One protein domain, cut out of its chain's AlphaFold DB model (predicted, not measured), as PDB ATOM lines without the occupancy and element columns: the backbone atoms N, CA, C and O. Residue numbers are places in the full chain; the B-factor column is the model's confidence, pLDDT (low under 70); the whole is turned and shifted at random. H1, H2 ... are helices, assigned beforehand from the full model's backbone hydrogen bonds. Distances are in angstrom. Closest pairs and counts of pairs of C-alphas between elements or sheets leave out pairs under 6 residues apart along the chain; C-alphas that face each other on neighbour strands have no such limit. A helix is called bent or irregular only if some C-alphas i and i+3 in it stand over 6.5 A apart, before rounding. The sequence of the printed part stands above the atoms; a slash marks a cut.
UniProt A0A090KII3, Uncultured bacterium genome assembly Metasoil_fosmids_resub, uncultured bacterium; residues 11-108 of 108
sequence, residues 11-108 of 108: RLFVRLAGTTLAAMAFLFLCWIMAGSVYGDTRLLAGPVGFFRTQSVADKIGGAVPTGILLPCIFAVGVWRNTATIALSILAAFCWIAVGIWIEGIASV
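Overview. This is residues 11 to 108 of the 108 residues of the protein "Uncultured bacterium genome assembly Metasoil_fosmids_resub" of uncultured bacterium (UniProt A0A090KII3). The longest helix, H4, makes a hairpin with H3; H1 packs on H3's last residues, and short H2 crosses between H1 and H4. The 98 printed residues include four named helices, in order H1 to H4: all helix, mostly crossed. The whole is compact, radius of gyration of the C-alphas 14.1 A, spanning 47 by 25 by 22 A.

Along the chain. H4, residues 82 to 106, spans 36.5 A, ending at C-alpha 106 (29.708, 25.891, -23.120). H3, 56 to 77, spans 32.4 A; H2, 39 to 52, 14.5 A; H1, 11 to 33, 32.6 A from C-alpha 11 (-0.618, 2.423, -0.834). H2 and H3 are irregular: C-alphas 44 and 47 are 9.0 A apart, 73 and 76 7.2 A.

Arrangement. H4 touches H3 at a shallow tilt of 26 degrees, opposite ways, closest C-alphas Ser 88 and Ile 73, 4.2 A. H2 touches H4, about perpendicular at 89 degrees, closest C-alphas Gly 46 and Gly 99, 3.7 A. H1 touches H3, closest C-alphas Thr 19 and Gly 77, 5.7 A. Every O i to N i+4 pair is within hydrogen-bond range in H1 and H4, 13 of 18 in H3, 0 of 10 in H2, with 9 of 11 i+3 pairs.

Size, cuts and confidence. The printed part has no cut, and its links are tight. Residues 35 to 43 are among those with pLDDT under 70.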
ATOM      1  N   ARG A  11      -2.092   2.429  -0.927       75.00
ATOM      2  CA  ARG A  11      -0.618   2.423  -0.834       75.00
ATOM      3  C   ARG A  11       0.074   2.746  -2.160       75.00
ATOM      4  O   ARG A  11       1.115   3.399  -2.147       75.00
ATOM      5  N   LEU A  12      -0.479   2.298  -3.289       75.81
ATOM      6  CA  LEU A  12       0.054   2.622  -4.618       75.81
ATOM      7  C   LEU A  12      -0.109   4.111  -4.940       75.81
ATOM      8  O   LEU A  12       0.847   4.731  -5.403       75.81
ATOM      9  N   PHE A  13      -1.265   4.699  -4.621       81.12
ATOM     10  CA  PHE A  13      -1.500   6.135  -4.790       81.12
ATOM     11  C   PHE A  13      -0.540   6.984  -3.955       81.12
ATOM     12  O   PHE A  13       0.047   7.925  -4.481       81.12
ATOM     13  N   VAL A  14      -0.316   6.630  -2.685       82.38
ATOM     14  CA  VAL A  14       0.642   7.347  -1.826       82.38
ATOM     15  C   VAL A  14       2.069   7.242  -2.371       82.38
ATOM     16  O   VAL A  14       2.805   8.226  -2.356       82.38
ATOM     17  N   ARG A  15       2.463   6.076  -2.901       81.38
ATOM     18  CA  ARG A  15       3.777   5.902  -3.542       81.38
ATOM     19  C   ARG A  15       3.917   6.749  -4.800       81.38
ATOM     20  O   ARG A  15       4.914   7.448  -4.919       81.38
ATOM     21  N   LEU A  16       2.916   6.739  -5.680       81.69
ATOM     22  CA  LEU A  16       2.893   7.556  -6.897       81.69
ATOM     23  C   LEU A  16       2.935   9.057  -6.584       81.69
ATOM     24  O   LEU A  16       3.700   9.798  -7.203       81.69
ATOM     25  N   ALA A  17       2.156   9.503  -5.597       84.50
ATOM     26  CA  ALA A  17       2.168  10.886  -5.125       84.50
ATOM     27  C   ALA A  17       3.539  11.263  -4.536       84.50
ATOM     28  O   ALA A  17       4.090  12.312  -4.854       84.50
ATOM     29  N   GLY A  18       4.142  10.376  -3.739       82.81
ATOM     30  CA  GLY A  18       5.484  10.579  -3.196       82.81
ATOM     31  C   GLY A  18       6.561  10.654  -4.280       82.81
ATOM     32  O   GLY A  18       7.419  11.532  -4.231       82.81
ATOM     33  N   THR A  19       6.510   9.782  -5.292       84.94
ATOM     34  CA  THR A  19       7.480   9.789  -6.399       84.94
ATOM     35  C   THR A  19       7.332  10.994  -7.306       84.94
ATOM     36  O   THR A  19       8.335  11.545  -7.744       84.94
ATOM     37  N   THR A  20       6.099  11.419  -7.578       84.06
ATOM     38  CA  THR A  20       5.853  12.625  -8.381       84.06
ATOM     39  C   THR A  20       6.319  13.869  -7.638       84.06
ATOM     40  O   THR A  20       7.013  14.693  -8.229       84.06
ATOM     41  N   LEU A  21       6.052  13.968  -6.333       87.38
ATOM     42  CA  LEU A  21       6.539  15.074  -5.508       87.38
ATOM     43  C   LEU A  21       8.073  15.091  -5.418       87.38
ATOM     44  O   LEU A  21       8.679  16.152  -5.548       87.38
ATOM     45  N   ALA A  22       8.712  13.926  -5.283       85.00
ATOM     46  CA  ALA A  22      10.170  13.809  -5.322       85.00
ATOM     47  C   ALA A  22      10.753  14.214  -6.688       85.00
ATOM     48  O   ALA A  22      11.744  14.940  -6.737       85.00
ATOM     49  N   ALA A  23      10.118  13.808  -7.792       86.19
ATOM     50  CA  ALA A  23      10.533  14.193  -9.139       86.19
ATOM     51  C   ALA A  23      10.386  15.702  -9.377       86.19
ATOM     52  O   ALA A  23      11.284  16.324  -9.944       86.19
ATOM     53  N   MET A  24       9.297  16.314  -8.898       86.31
ATOM     54  CA  MET A  24       9.112  17.766  -8.961       86.31
ATOM     55  C   MET A  24      10.154  18.511  -8.125       86.31
ATOM     56  O   MET A  24      10.741  19.477  -8.610       86.31
ATOM     57  N   ALA A  25      10.429  18.047  -6.901       86.88
ATOM     58  CA  ALA A  25      11.468  18.627  -6.054       86.88
ATOM     59  C   ALA A  25      12.856  18.520  -6.704       86.88
ATOM     60  O   ALA A  25      13.626  19.477  -6.682       86.88
ATOM     61  N   PHE A  26      13.158  17.385  -7.340       86.50
ATOM     62  CA  PHE A  26      14.403  17.187  -8.076       86.50
ATOM     63  C   PHE A  26      14.520  18.121  -9.284       86.50
ATOM     64  O   PHE A  26      15.534  18.799  -9.419       86.50
ATOM     65  N   LEU A  27      13.478  18.240 -10.111       85.44
ATOM     66  CA  LEU A  27      13.462  19.195 -11.225       85.44
ATOM     67  C   LEU A  27      13.650  20.639 -10.749       85.44
ATOM     68  O   LEU A  27      14.395  21.396 -11.368       85.44
ATOM     69  N   PHE A  28      13.005  21.015  -9.643       85.56
ATOM     70  CA  PHE A  28      13.155  22.340  -9.047       85.56
ATOM     71  C   PHE A  28      14.592  22.590  -8.569       85.56
ATOM     72  O   PHE A  28      15.160  23.645  -8.852       85.56
ATOM     73  N   LEU A  29      15.220  21.603  -7.923       85.19
ATOM     74  CA  LEU A  29      16.634  21.668  -7.546       85.19
ATOM     75  C   LEU A  29      17.546  21.784  -8.775       85.19
ATOM     76  O   LEU A  29      18.395  22.671  -8.807       85.19
ATOM     77  N   CYS A  30      17.347  20.961  -9.810       83.94
ATOM     78  CA  CYS A  30      18.109  21.045 -11.061       83.94
ATOM     79  C   CYS A  30      17.947  22.412 -11.741       83.94
ATOM     80  O   CYS A  30      18.914  22.951 -12.272       83.94
ATOM     81  N   TRP A  31      16.753  23.007 -11.689       82.44
ATOM     82  CA  TRP A  31      16.493  24.345 -12.223       82.44
ATOM     83  C   TRP A  31      17.238  25.454 -11.466       82.44
ATOM     84  O   TRP A  31      17.749  26.397 -12.085       82.44
ATOM     85  N   ILE A  32      17.306  25.351 -10.134       82.69
ATOM     86  CA  ILE A  32      18.100  26.260  -9.295       82.69
ATOM     87  C   ILE A  32      19.587  26.097  -9.626       82.69
ATOM     88  O   ILE A  32      20.260  27.090  -9.898       82.69
ATOM     89  N   MET A  33      20.075  24.855  -9.683       78.25
ATOM     90  CA  MET A  33      21.474  24.536  -9.991       78.25
ATOM     91  C   MET A  33      21.888  24.995 -11.395       78.25
ATOM     92  O   MET A  33      22.994  25.499 -11.568       78.25
ATOM     93  N   ALA A  34      20.984  24.936 -12.380       72.44
ATOM     94  CA  ALA A  34      21.215  25.479 -13.722       72.44
ATOM     95  C   ALA A  34      21.503  26.995 -13.720       72.44
ATOM     96  O   ALA A  34      22.104  27.514 -14.661       72.44
ATOM     97  N   GLY A  35      21.043  27.710 -12.687       67.25
ATOM     98  CA  GLY A  35      21.290  29.136 -12.486       67.25
ATOM     99  C   GLY A  35      22.530  29.466 -11.658       67.25
ATOM    100  O   GLY A  35      22.814  30.650 -11.490       67.25
ATOM    101  N   SER A  36      23.239  28.467 -11.130       66.06
ATOM    102  CA  SER A  36      24.478  28.690 -10.385       66.06
ATOM    103  C   SER A  36      25.578  29.214 -11.309       66.06
ATOM    104  O   SER A  36      25.729  28.748 -12.436       66.06
ATOM    105  N   VAL A  37      26.357  30.177 -10.811       54.25
ATOM    106  CA  VAL A  37      27.522  30.755 -11.507       54.25
ATOM    107  C   VAL A  37      28.718  29.788 -11.484       54.25
ATOM    108  O   VAL A  37      29.617  29.896 -12.311       54.25
ATOM    109  N   TYR A  38      28.722  28.812 -10.569       57.09
ATOM    110  CA  TYR A  38      29.791  27.824 -10.434       57.09
ATOM    111  C   TYR A  38      29.533  26.595 -11.322       57.09
ATOM    112  O   TYR A  38      28.564  25.857 -11.105       57.09
ATOM    113  N   GLY A  39      30.421  26.359 -12.295       58.50
ATOM    114  CA  GLY A  39      30.316  25.283 -13.295       58.50
ATOM    115  C   GLY A  39      30.163  23.876 -12.703       58.50
ATOM    116  O   GLY A  39      29.327  23.107 -13.168       58.50
ATOM    117  N   ASP A  40      30.845  23.567 -11.594       58.62
ATOM    118  CA  ASP A  40      30.761  22.239 -10.957       58.62
ATOM    119  C   ASP A  40      29.343  21.898 -10.474       58.62
ATOM    120  O   ASP A  40      28.893  20.755 -10.558       58.62
ATOM    121  N   THR A  41      28.590  22.903 -10.011       59.00
ATOM    122  CA  THR A  41      27.189  22.717  -9.595       59.00
ATOM    123  C   THR A  41      26.213  22.629 -10.771       59.00
ATOM    124  O   THR A  41      25.137  22.048 -10.614       59.00
ATOM    125  N   ARG A  42      26.579  23.124 -11.964       64.06
ATOM    126  CA  ARG A  42      25.745  23.019 -13.179       64.06
ATOM    127  C   ARG A  42      25.715  21.600 -13.742       64.06
ATOM    128  O   ARG A  42      24.722  21.225 -14.357       64.06
ATOM    129  N   LEU A  43      26.710  20.767 -13.432       65.94
ATOM    130  CA  LEU A  43      26.737  19.351 -13.827       65.94
ATOM    131  C   LEU A  43      25.507  18.579 -13.327       65.94
ATOM    132  O   LEU A  43      24.967  17.722 -14.026       65.94
ATOM    133  N   LEU A  44      25.014  18.928 -12.134       72.56
ATOM    134  CA  LEU A  44      23.820  18.323 -11.535       72.56
ATOM    135  C   LEU A  44      22.509  18.836 -12.150       72.56
ATOM    136  O   LEU A  44      21.458  18.214 -11.967       72.56
ATOM    137  N   ALA A  45      22.543  19.940 -12.904       75.62
ATOM    138  CA  ALA A  45      21.382  20.415 -13.650       75.62
ATOM    139  C   ALA A  45      21.026  19.467 -14.808       75.62
ATOM    140  O   ALA A  45      19.855  19.374 -15.181       75.62
ATOM    141  N   GLY A  46      22.009  18.731 -15.342       81.25
ATOM    142  CA  GLY A  46      21.807  17.780 -16.432       81.25
ATOM    143  C   GLY A  46      21.071  18.411 -17.627       81.25
ATOM    144  O   GLY A  46      21.326  19.571 -17.959       81.25
ATOM    145  N   PRO A  47      20.107  17.712 -18.256       80.31
ATOM    146  CA  PRO A  47      19.355  18.234 -19.397       80.31
ATOM    147  C   PRO A  47      18.500  19.473 -19.082       80.31
ATOM    148  O   PRO A  47      18.079  20.165 -20.009       80.31
ATOM    149  N   VAL A  48      18.268  19.799 -17.802       82.00
ATOM    150  CA  VAL A  48      17.530  21.014 -17.411       82.00
ATOM    151  C   VAL A  48      18.303  22.282 -17.801       82.00
ATOM    152  O   VAL A  48      17.692  23.321 -18.057       82.00
ATOM    153  N   GLY A  49      19.631  22.191 -17.939       72.75
ATOM    154  CA  GLY A  49      20.475  23.293 -18.406       72.75
ATOM    155  C   GLY A  49      20.063  23.839 -19.778       72.75
ATOM    156  O   GLY A  49      20.073  25.053 -19.982       72.75
ATOM    157  N   PHE A  50      19.595  22.979 -20.688       73.69
ATOM    158  CA  PHE A  50      19.172  23.386 -22.032       73.69
ATOM    159  C   PHE A  50      17.944  24.309 -22.045       73.69
ATOM    160  O   PHE A  50      17.786  25.117 -22.954       73.69
ATOM    161  N   PHE A  51      17.081  24.257 -21.028       75.19
ATOM    162  CA  PHE A  51      15.884  25.106 -20.989       75.19
ATOM    163  C   PHE A  51      16.189  26.588 -20.745       75.19
ATOM    164  O   PHE A  51      15.307  27.434 -20.915       75.19
ATOM    165  N   ARG A  52      17.425  26.909 -20.346       72.06
ATOM    166  CA  ARG A  52      17.888  28.283 -20.134       72.06
ATOM    167  C   ARG A  52      18.383  28.955 -21.411       72.06
ATOM    168  O   ARG A  52      18.521  30.177 -21.407       72.06
ATOM    169  N   THR A  53      18.643  28.213 -22.486       67.25
ATOM    170  CA  THR A  53      19.066  28.828 -23.746       67.25
ATOM    171  C   THR A  53      17.856  29.413 -24.490       67.25
ATOM    172  O   THR A  53      16.700  29.030 -24.276       67.25
ATOM    173  N   GLN A  54      18.095  30.410 -25.347       65.56
ATOM    174  CA  GLN A  54      17.021  31.058 -26.115       65.56
ATOM    175  C   GLN A  54      16.585  30.240 -27.342       65.56
ATOM    176  O   GLN A  54      15.506  30.481 -27.884       65.56
ATOM    177  N   SER A  55      17.382  29.251 -27.750       74.88
ATOM    178  CA  SER A  55      17.114  28.393 -28.903       74.88
ATOM    179  C   SER A  55      15.972  27.410 -28.629       74.88
ATOM    180  O   SER A  55      15.918  26.743 -27.596       74.88
ATOM    181  N   VAL A  56      15.049  27.285 -29.586       70.94
ATOM    182  CA  VAL A  56      13.963  26.291 -29.533       70.94
ATOM    183  C   VAL A  56      14.507  24.868 -29.706       70.94
ATOM    184  O   VAL A  56      14.002  23.944 -29.071       70.94
ATOM    185  N   ALA A  57      15.555  24.696 -30.518       74.75
ATOM    186  CA  ALA A  57      16.184  23.395 -30.749       74.75
ATOM    187  C   ALA A  57      16.792  22.831 -29.457       74.75
ATOM    188  O   ALA A  57      16.588  21.662 -29.139       74.75
ATOM    189  N   ASP A  58      17.435  23.685 -28.664       72.44
ATOM    190  CA  ASP A  58      18.027  23.304 -27.383       72.44
ATOM    191  C   ASP A  58      16.950  22.937 -26.362       72.44
ATOM    192  O   ASP A  58      17.061  21.924 -25.680       72.44
ATOM    193  N   LYS A  59      15.847  23.696 -26.298       72.88
ATOM    194  CA  LYS A  59      14.717  23.382 -25.406       72.88
ATOM    195  C   LYS A  59      14.112  22.014 -25.705       72.88
ATOM    196  O   LYS A  59      13.802  21.269 -24.779       72.88
ATOM    197  N   ILE A  60      13.971  21.662 -26.984       78.56
ATOM    198  CA  ILE A  60      13.536  20.319 -27.397       78.56
ATOM    199  C   ILE A  60      14.611  19.288 -27.029       78.56
ATOM    200  O   ILE A  60      14.292  18.247 -26.449       78.56
ATOM    201  N   GLY A  61      15.880  19.612 -27.289       77.38
ATOM    202  CA  GLY A  61      17.046  18.804 -26.935       77.38
ATOM    203  C   GLY A  61      17.180  18.520 -25.438       77.38
ATOM    204  O   GLY A  61      17.664  17.453 -25.082       77.38
ATOM    205  N   GLY A  62      16.695  19.404 -24.561       78.75
ATOM    206  CA  GLY A  62      16.593  19.186 -23.114       78.75
ATOM    207  C   GLY A  62      15.318  18.459 -22.685       78.75
ATOM    208  O   GLY A  62      15.351  17.634 -21.768       78.75
ATOM    209  N   ALA A  63      14.189  18.713 -23.350       80.44
ATOM    210  CA  ALA A  63      12.901  18.110 -23.011       80.44
ATOM    211  C   ALA A  63      12.854  16.602 -23.258       80.44
ATOM    212  O   ALA A  63      12.340  15.868 -22.413       80.44
ATOM    213  N   VAL A  64      13.429  16.134 -24.366       83.69
ATOM    214  CA  VAL A  64      13.482  14.703 -24.704       83.69
ATOM    215  C   VAL A  64      14.238  13.881 -23.643       83.69
ATOM    216  O   VAL A  64      13.632  12.982 -23.056       83.69
ATOM    217  N   PRO A  65      15.514  14.173 -23.316       83.56
ATOM    218  CA  PRO A  65      16.240  13.428 -22.293       83.56
ATOM    219  C   PRO A  65      15.625  13.614 -20.906       83.56
ATOM    220  O   PRO A  65      15.578  12.651 -20.149       83.56
ATOM    221  N   THR A  66      15.082  14.792 -20.577       85.00
ATOM    222  CA  THR A  66      14.371  14.993 -19.302       85.00
ATOM    223  C   THR A  66      13.150  14.078 -19.196       85.00
ATOM    224  O   THR A  66      12.980  13.394 -18.190       85.00
ATOM    225  N   GLY A  67      12.324  14.012 -20.244       83.44
ATOM    226  CA  GLY A  67      11.120  13.179 -20.276       83.44
ATOM    227  C   GLY A  67      11.401  11.677 -20.220       83.44
ATOM    228  O   GLY A  67      10.568  10.930 -19.716       83.44
ATOM    229  N   ILE A  68      12.572  11.232 -20.689       85.69
ATOM    230  CA  ILE A  68      12.978   9.818 -20.671       85.69
ATOM    231  C   ILE A  68      13.698   9.458 -19.364       85.69
ATOM    232  O   ILE A  68      13.384   8.449 -18.736       85.69
ATOM    233  N   LEU A  69      14.668  10.267 -18.936       86.06
ATOM    234  CA  LEU A  69      15.532   9.936 -17.800       86.06
ATOM    235  C   LEU A  69      14.829  10.137 -16.458       86.06
ATOM    236  O   LEU A  69      15.003   9.317 -15.560       86.06
ATOM    237  N   LEU A  70      14.008  11.180 -16.319       84.56
ATOM    238  CA  LEU A  70      13.309  11.479 -15.068       84.56
ATOM    239  C   LEU A  70      12.425  10.310 -14.580       84.56
ATOM    240  O   LEU A  70      12.600   9.885 -13.436       84.56
ATOM    241  N   PRO A  71      11.526   9.719 -15.395       83.00
ATOM    242  CA  PRO A  71      10.751   8.566 -14.945       83.00
ATOM    243  C   PRO A  71      11.630   7.345 -14.650       83.00
ATOM    244  O   PRO A  71      11.326   6.613 -13.712       83.00
ATOM    245  N   CYS A  72      12.738   7.142 -15.371       84.31
ATOM    246  CA  CYS A  72      13.676   6.048 -15.099       84.31
ATOM    247  C   CYS A  72      14.396   6.212 -13.750       84.31
ATOM    248  O   CYS A  72      14.512   5.240 -13.003       84.31
ATOM    249  N   ILE A  73      14.812   7.431 -13.393       85.50
ATOM    250  CA  ILE A  73      15.429   7.735 -12.092       85.50
ATOM    251  C   ILE A  73      14.443   7.424 -10.959       85.50
ATOM    252  O   ILE A  73      14.798   6.747  -9.994       85.50
ATOM    253  N   PHE A  74      13.184   7.848 -11.092       84.81
ATOM    254  CA  PHE A  74      12.175   7.695 -10.037       84.81
ATOM    255  C   PHE A  74      11.375   6.384 -10.092       84.81
ATOM    256  O   PHE A  74      10.572   6.123  -9.189       84.81
ATOM    257  N   ALA A  75      11.634   5.509 -11.071       80.81
ATOM    258  CA  ALA A  75      10.957   4.216 -11.217       80.81
ATOM    259  C   ALA A  75      11.057   3.338  -9.952       80.81
ATOM    260  O   ALA A  75      10.118   2.615  -9.610       80.81
ATOM    261  N   VAL A  76      12.161   3.465  -9.202       77.69
ATOM    262  CA  VAL A  76      12.427   2.729  -7.949       77.69
ATOM    263  C   VAL A  76      11.411   3.038  -6.844       77.69
ATOM    264  O   VAL A  76      11.192   2.216  -5.949       77.69
ATOM    265  N   GLY A  77      10.768   4.207  -6.875       68.25
ATOM    266  CA  GLY A  77       9.759   4.557  -5.877       68.25
ATOM    267  C   GLY A  77       8.393   3.899  -6.116       68.25
ATOM    268  O   GLY A  77       7.615   3.756  -5.171       68.25
ATOM    269  N   VAL A  78       8.129   3.429  -7.340       70.06
ATOM    270  CA  VAL A  78       6.904   2.694  -7.693       70.06
ATOM    271  C   VAL A  78       7.130   1.189  -7.563       70.06
ATOM    272  O   VAL A  78       6.322   0.496  -6.936       70.06
ATOM    273  N   TRP A  79       8.255   0.682  -8.080       72.69
ATOM    274  CA  TRP A  79       8.579  -0.742  -8.043       72.69
ATOM    275  C   TRP A  79      10.045  -0.977  -7.668       72.69
ATOM    276  O   TRP A  79      10.958  -0.413  -8.263       72.69
ATOM    277  N   ARG A  80      10.281  -1.817  -6.654       73.50
ATOM    278  CA  ARG A  80      11.625  -2.145  -6.159       73.50
ATOM    279  C   ARG A  80      12.015  -3.540  -6.629       73.50
ATOM    280  O   ARG A  80      11.746  -4.517  -5.939       73.50
ATOM    281  N   ASN A  81      12.631  -3.611  -7.804       82.94
ATOM    282  CA  ASN A  81      13.284  -4.812  -8.317       82.94
ATOM    283  C   ASN A  81      14.737  -4.483  -8.690       82.94
ATOM    284  O   ASN A  81      15.045  -3.326  -8.988       82.94
ATOM    285  N   THR A  82      15.629  -5.476  -8.696       80.38
ATOM    286  CA  THR A  82      17.066  -5.286  -8.973       80.38
ATOM    287  C   THR A  82      17.294  -4.589 -10.315       80.38
ATOM    288  O   THR A  82      18.092  -3.660 -10.403       80.38
ATOM    289  N   ALA A  83      16.520  -4.963 -11.341       81.44
ATOM    290  CA  ALA A  83      16.564  -4.320 -12.654       81.44
ATOM    291  C   ALA A  83      16.152  -2.838 -12.604       81.44
ATOM    292  O   ALA A  83      16.798  -1.997 -13.219       81.44
ATOM    293  N   THR A  84      15.113  -2.490 -11.838       83.81
ATOM    294  CA  THR A  84      14.642  -1.102 -11.698       83.81
ATOM    295  C   THR A  84      15.664  -0.230 -10.975       83.81
ATOM    296  O   THR A  84      15.864   0.920 -11.353       83.81
ATOM    297  N   ILE A  85      16.345  -0.782  -9.965       83.19
ATOM    298  CA  ILE A  85      17.430  -0.090  -9.259       83.19
ATOM    299  C   ILE A  85      18.608   0.146 -10.208       83.19
ATOM    300  O   ILE A  85      19.092   1.271 -10.301       83.19
ATOM    301  N   ALA A  86      19.024  -0.877 -10.960       84.19
ATOM    302  CA  ALA A  86      20.105  -0.748 -11.935       84.19
ATOM    303  C   ALA A  86      19.786   0.298 -13.018       84.19
ATOM    304  O   ALA A  86      20.623   1.146 -13.318       84.19
ATOM    305  N   LEU A  87      18.561   0.290 -13.556       85.19
ATOM    306  CA  LEU A  87      18.108   1.266 -14.553       85.19
ATOM    307  C   LEU A  87      18.013   2.688 -13.991       85.19
ATOM    308  O   LEU A  87      18.348   3.635 -14.693       85.19
ATOM    309  N   SER A  88      17.598   2.846 -12.734       86.81
ATOM    310  CA  SER A  88      17.551   4.151 -12.064       86.81
ATOM    311  C   SER A  88      18.947   4.732 -11.853       86.81
ATOM    312  O   SER A  88      19.180   5.897 -12.172       86.81
ATOM    313  N   ILE A  89      19.902   3.905 -11.413       87.19
ATOM    314  CA  ILE A  89      21.306   4.306 -11.274       87.19
ATOM    315  C   ILE A  89      21.889   4.678 -12.643       87.19
ATOM    316  O   ILE A  89      22.497   5.738 -12.781       87.19
ATOM    317  N   LEU A  90      21.666   3.850 -13.668       88.69
ATOM    318  CA  LEU A  90      22.127   4.134 -15.028       88.69
ATOM    319  C   LEU A  90      21.523   5.438 -15.569       88.69
ATOM    320  O   LEU A  90      22.243   6.258 -16.131       88.69
ATOM    321  N   ALA A  91      20.228   5.669 -15.349       87.50
ATOM    322  CA  ALA A  91      19.562   6.903 -15.752       87.50
ATOM    323  C   ALA A  91      20.128   8.133 -15.025       87.50
ATOM    324  O   ALA A  91      20.297   9.179 -15.652       87.50
ATOM    325  N   ALA A  92      20.483   8.009 -13.743       85.12
ATOM    326  CA  ALA A  92      21.158   9.070 -12.999       85.12
ATOM    327  C   ALA A  92      22.566   9.359 -13.556       85.12
ATOM    328  O   ALA A  92      22.935  10.523 -13.710       85.12
ATOM    329  N   PHE A  93      23.331   8.331 -13.939       88.00
ATOM    330  CA  PHE A  93      24.615   8.527 -14.621       88.00
ATOM    331  C   PHE A  93      24.448   9.222 -15.974       88.00
ATOM    332  O   PHE A  93      25.172  10.174 -16.258       88.00
ATOM    333  N   CYS A  94      23.472   8.806 -16.784       87.88
ATOM    334  CA  CYS A  94      23.158   9.475 -18.047       87.88
ATOM    335  C   CYS A  94      22.747  10.939 -17.831       87.88
ATOM    336  O   CYS A  94      23.137  11.799 -18.616       87.88
ATOM    337  N   TRP A  95      22.013  11.243 -16.757       88.00
ATOM    338  CA  TRP A  95      21.635  12.613 -16.406       88.00
ATOM    339  C   TRP A  95      22.856  13.502 -16.157       88.00
ATOM    340  O   TRP A  95      22.951  14.595 -16.715       88.00
ATOM    341  N   ILE A  96      23.813  13.010 -15.364       84.44
ATOM    342  CA  ILE A  96      25.068  13.717 -15.075       84.44
ATOM    343  C   ILE A  96      25.928  13.832 -16.340       84.44
ATOM    344  O   ILE A  96      26.465  14.901 -16.614       84.44
ATOM    345  N   ALA A  97      26.023  12.768 -17.144       85.38
ATOM    346  CA  ALA A  97      26.784  12.772 -18.393       85.38
ATOM    347  C   ALA A  97      26.279  13.842 -19.376       85.38
ATOM    348  O   ALA A  97      27.084  14.528 -20.002       85.38
ATOM    349  N   VAL A  98      24.958  14.037 -19.464       83.81
ATOM    350  CA  VAL A  98      24.371  15.131 -20.251       83.81
ATOM    351  C   VAL A  98      24.761  16.497 -19.677       83.81
ATOM    352  O   VAL A  98      25.097  17.393 -20.444       83.81
ATOM    353  N   GLY A  99      24.779  16.657 -18.350       78.88
ATOM    354  CA  GLY A  99      25.254  17.886 -17.703       78.88
ATOM    355  C   GLY A  99      26.715  18.208 -18.030       78.88
ATOM    356  O   GLY A  99      27.025  19.340 -18.392       78.88
ATOM    357  N   ILE A 100      27.592  17.198 -17.984       81.56
ATOM    358  CA  ILE A 100      29.006  17.320 -18.385       81.56
ATOM    359  C   ILE A 100      29.122  17.722 -19.855       81.56
ATOM    360  O   ILE A 100      29.918  18.592 -20.191       81.56
ATOM    361  N   TRP A 101      28.334  17.105 -20.735       80.38
ATOM    362  CA  TRP A 101      28.369  17.417 -22.161       80.38
ATOM    363  C   TRP A 101      27.965  18.869 -22.450       80.38
ATOM    364  O   TRP A 101      28.633  19.534 -23.240       80.38
ATOM    365  N   ILE A 102      26.933  19.384 -21.771       74.69
ATOM    366  CA  ILE A 102      26.498  20.786 -21.886       74.69
ATOM    367  C   ILE A 102      27.595  21.749 -21.423       74.69
ATOM    368  O   ILE A 102      27.884  22.713 -22.127       74.69
ATOM    369  N   GLU A 103      28.209  21.498 -20.264       72.81
ATOM    370  CA  GLU A 103      29.328  22.317 -19.771       72.81
ATOM    371  C   GLU A 103      30.531  22.250 -20.718       72.81
ATOM    372  O   GLU A 103      31.124  23.277 -21.034       72.81
ATOM    373  N   GLY A 104      30.836  21.064 -21.250       69.56
ATOM    374  CA  GLY A 104      31.872  20.880 -22.260       69.56
ATOM    375  C   GLY A 104      31.633  21.753 -23.491       69.56
ATOM    376  O   GLY A 104      32.536  22.474 -23.901       69.56
ATOM    377  N   ILE A 105      30.409  21.762 -24.032       70.12
ATOM    378  CA  ILE A 105      30.038  22.634 -25.159       70.12
ATOM    379  C   ILE A 105      30.116  24.118 -24.777       70.12
ATOM    380  O   ILE A 105      30.562  24.921 -25.586       70.12
ATOM    381  N   ALA A 106      29.692  24.497 -23.569       65.19
ATOM    382  CA  ALA A 106      29.708  25.891 -23.120       65.19
ATOM    383  C   ALA A 106      31.121  26.434 -22.831       65.19
ATOM    384  O   ALA A 106      31.299  27.649 -22.761       65.19
ATOM    385  N   SER A 107      32.098  25.547 -22.619       61.94
ATOM    386  CA  SER A 107      33.497  25.887 -22.319       61.94
ATOM    387  C   SER A 107      34.400  26.061 -23.550       61.94
ATOM    388  O   SER A 107      35.548  26.482 -23.390       61.94
ATOM    389  N   VAL A 108      33.901  25.735 -24.748       54.25
ATOM    390  CA  VAL A 108      34.592  25.857 -26.049       54.25
ATOM    391  C   VAL A 108      34.169  27.143 -26.750       54.25
ATOM    392  O   VAL A 108      35.068  27.819 -27.296       54.25
TER     393      VAL A 108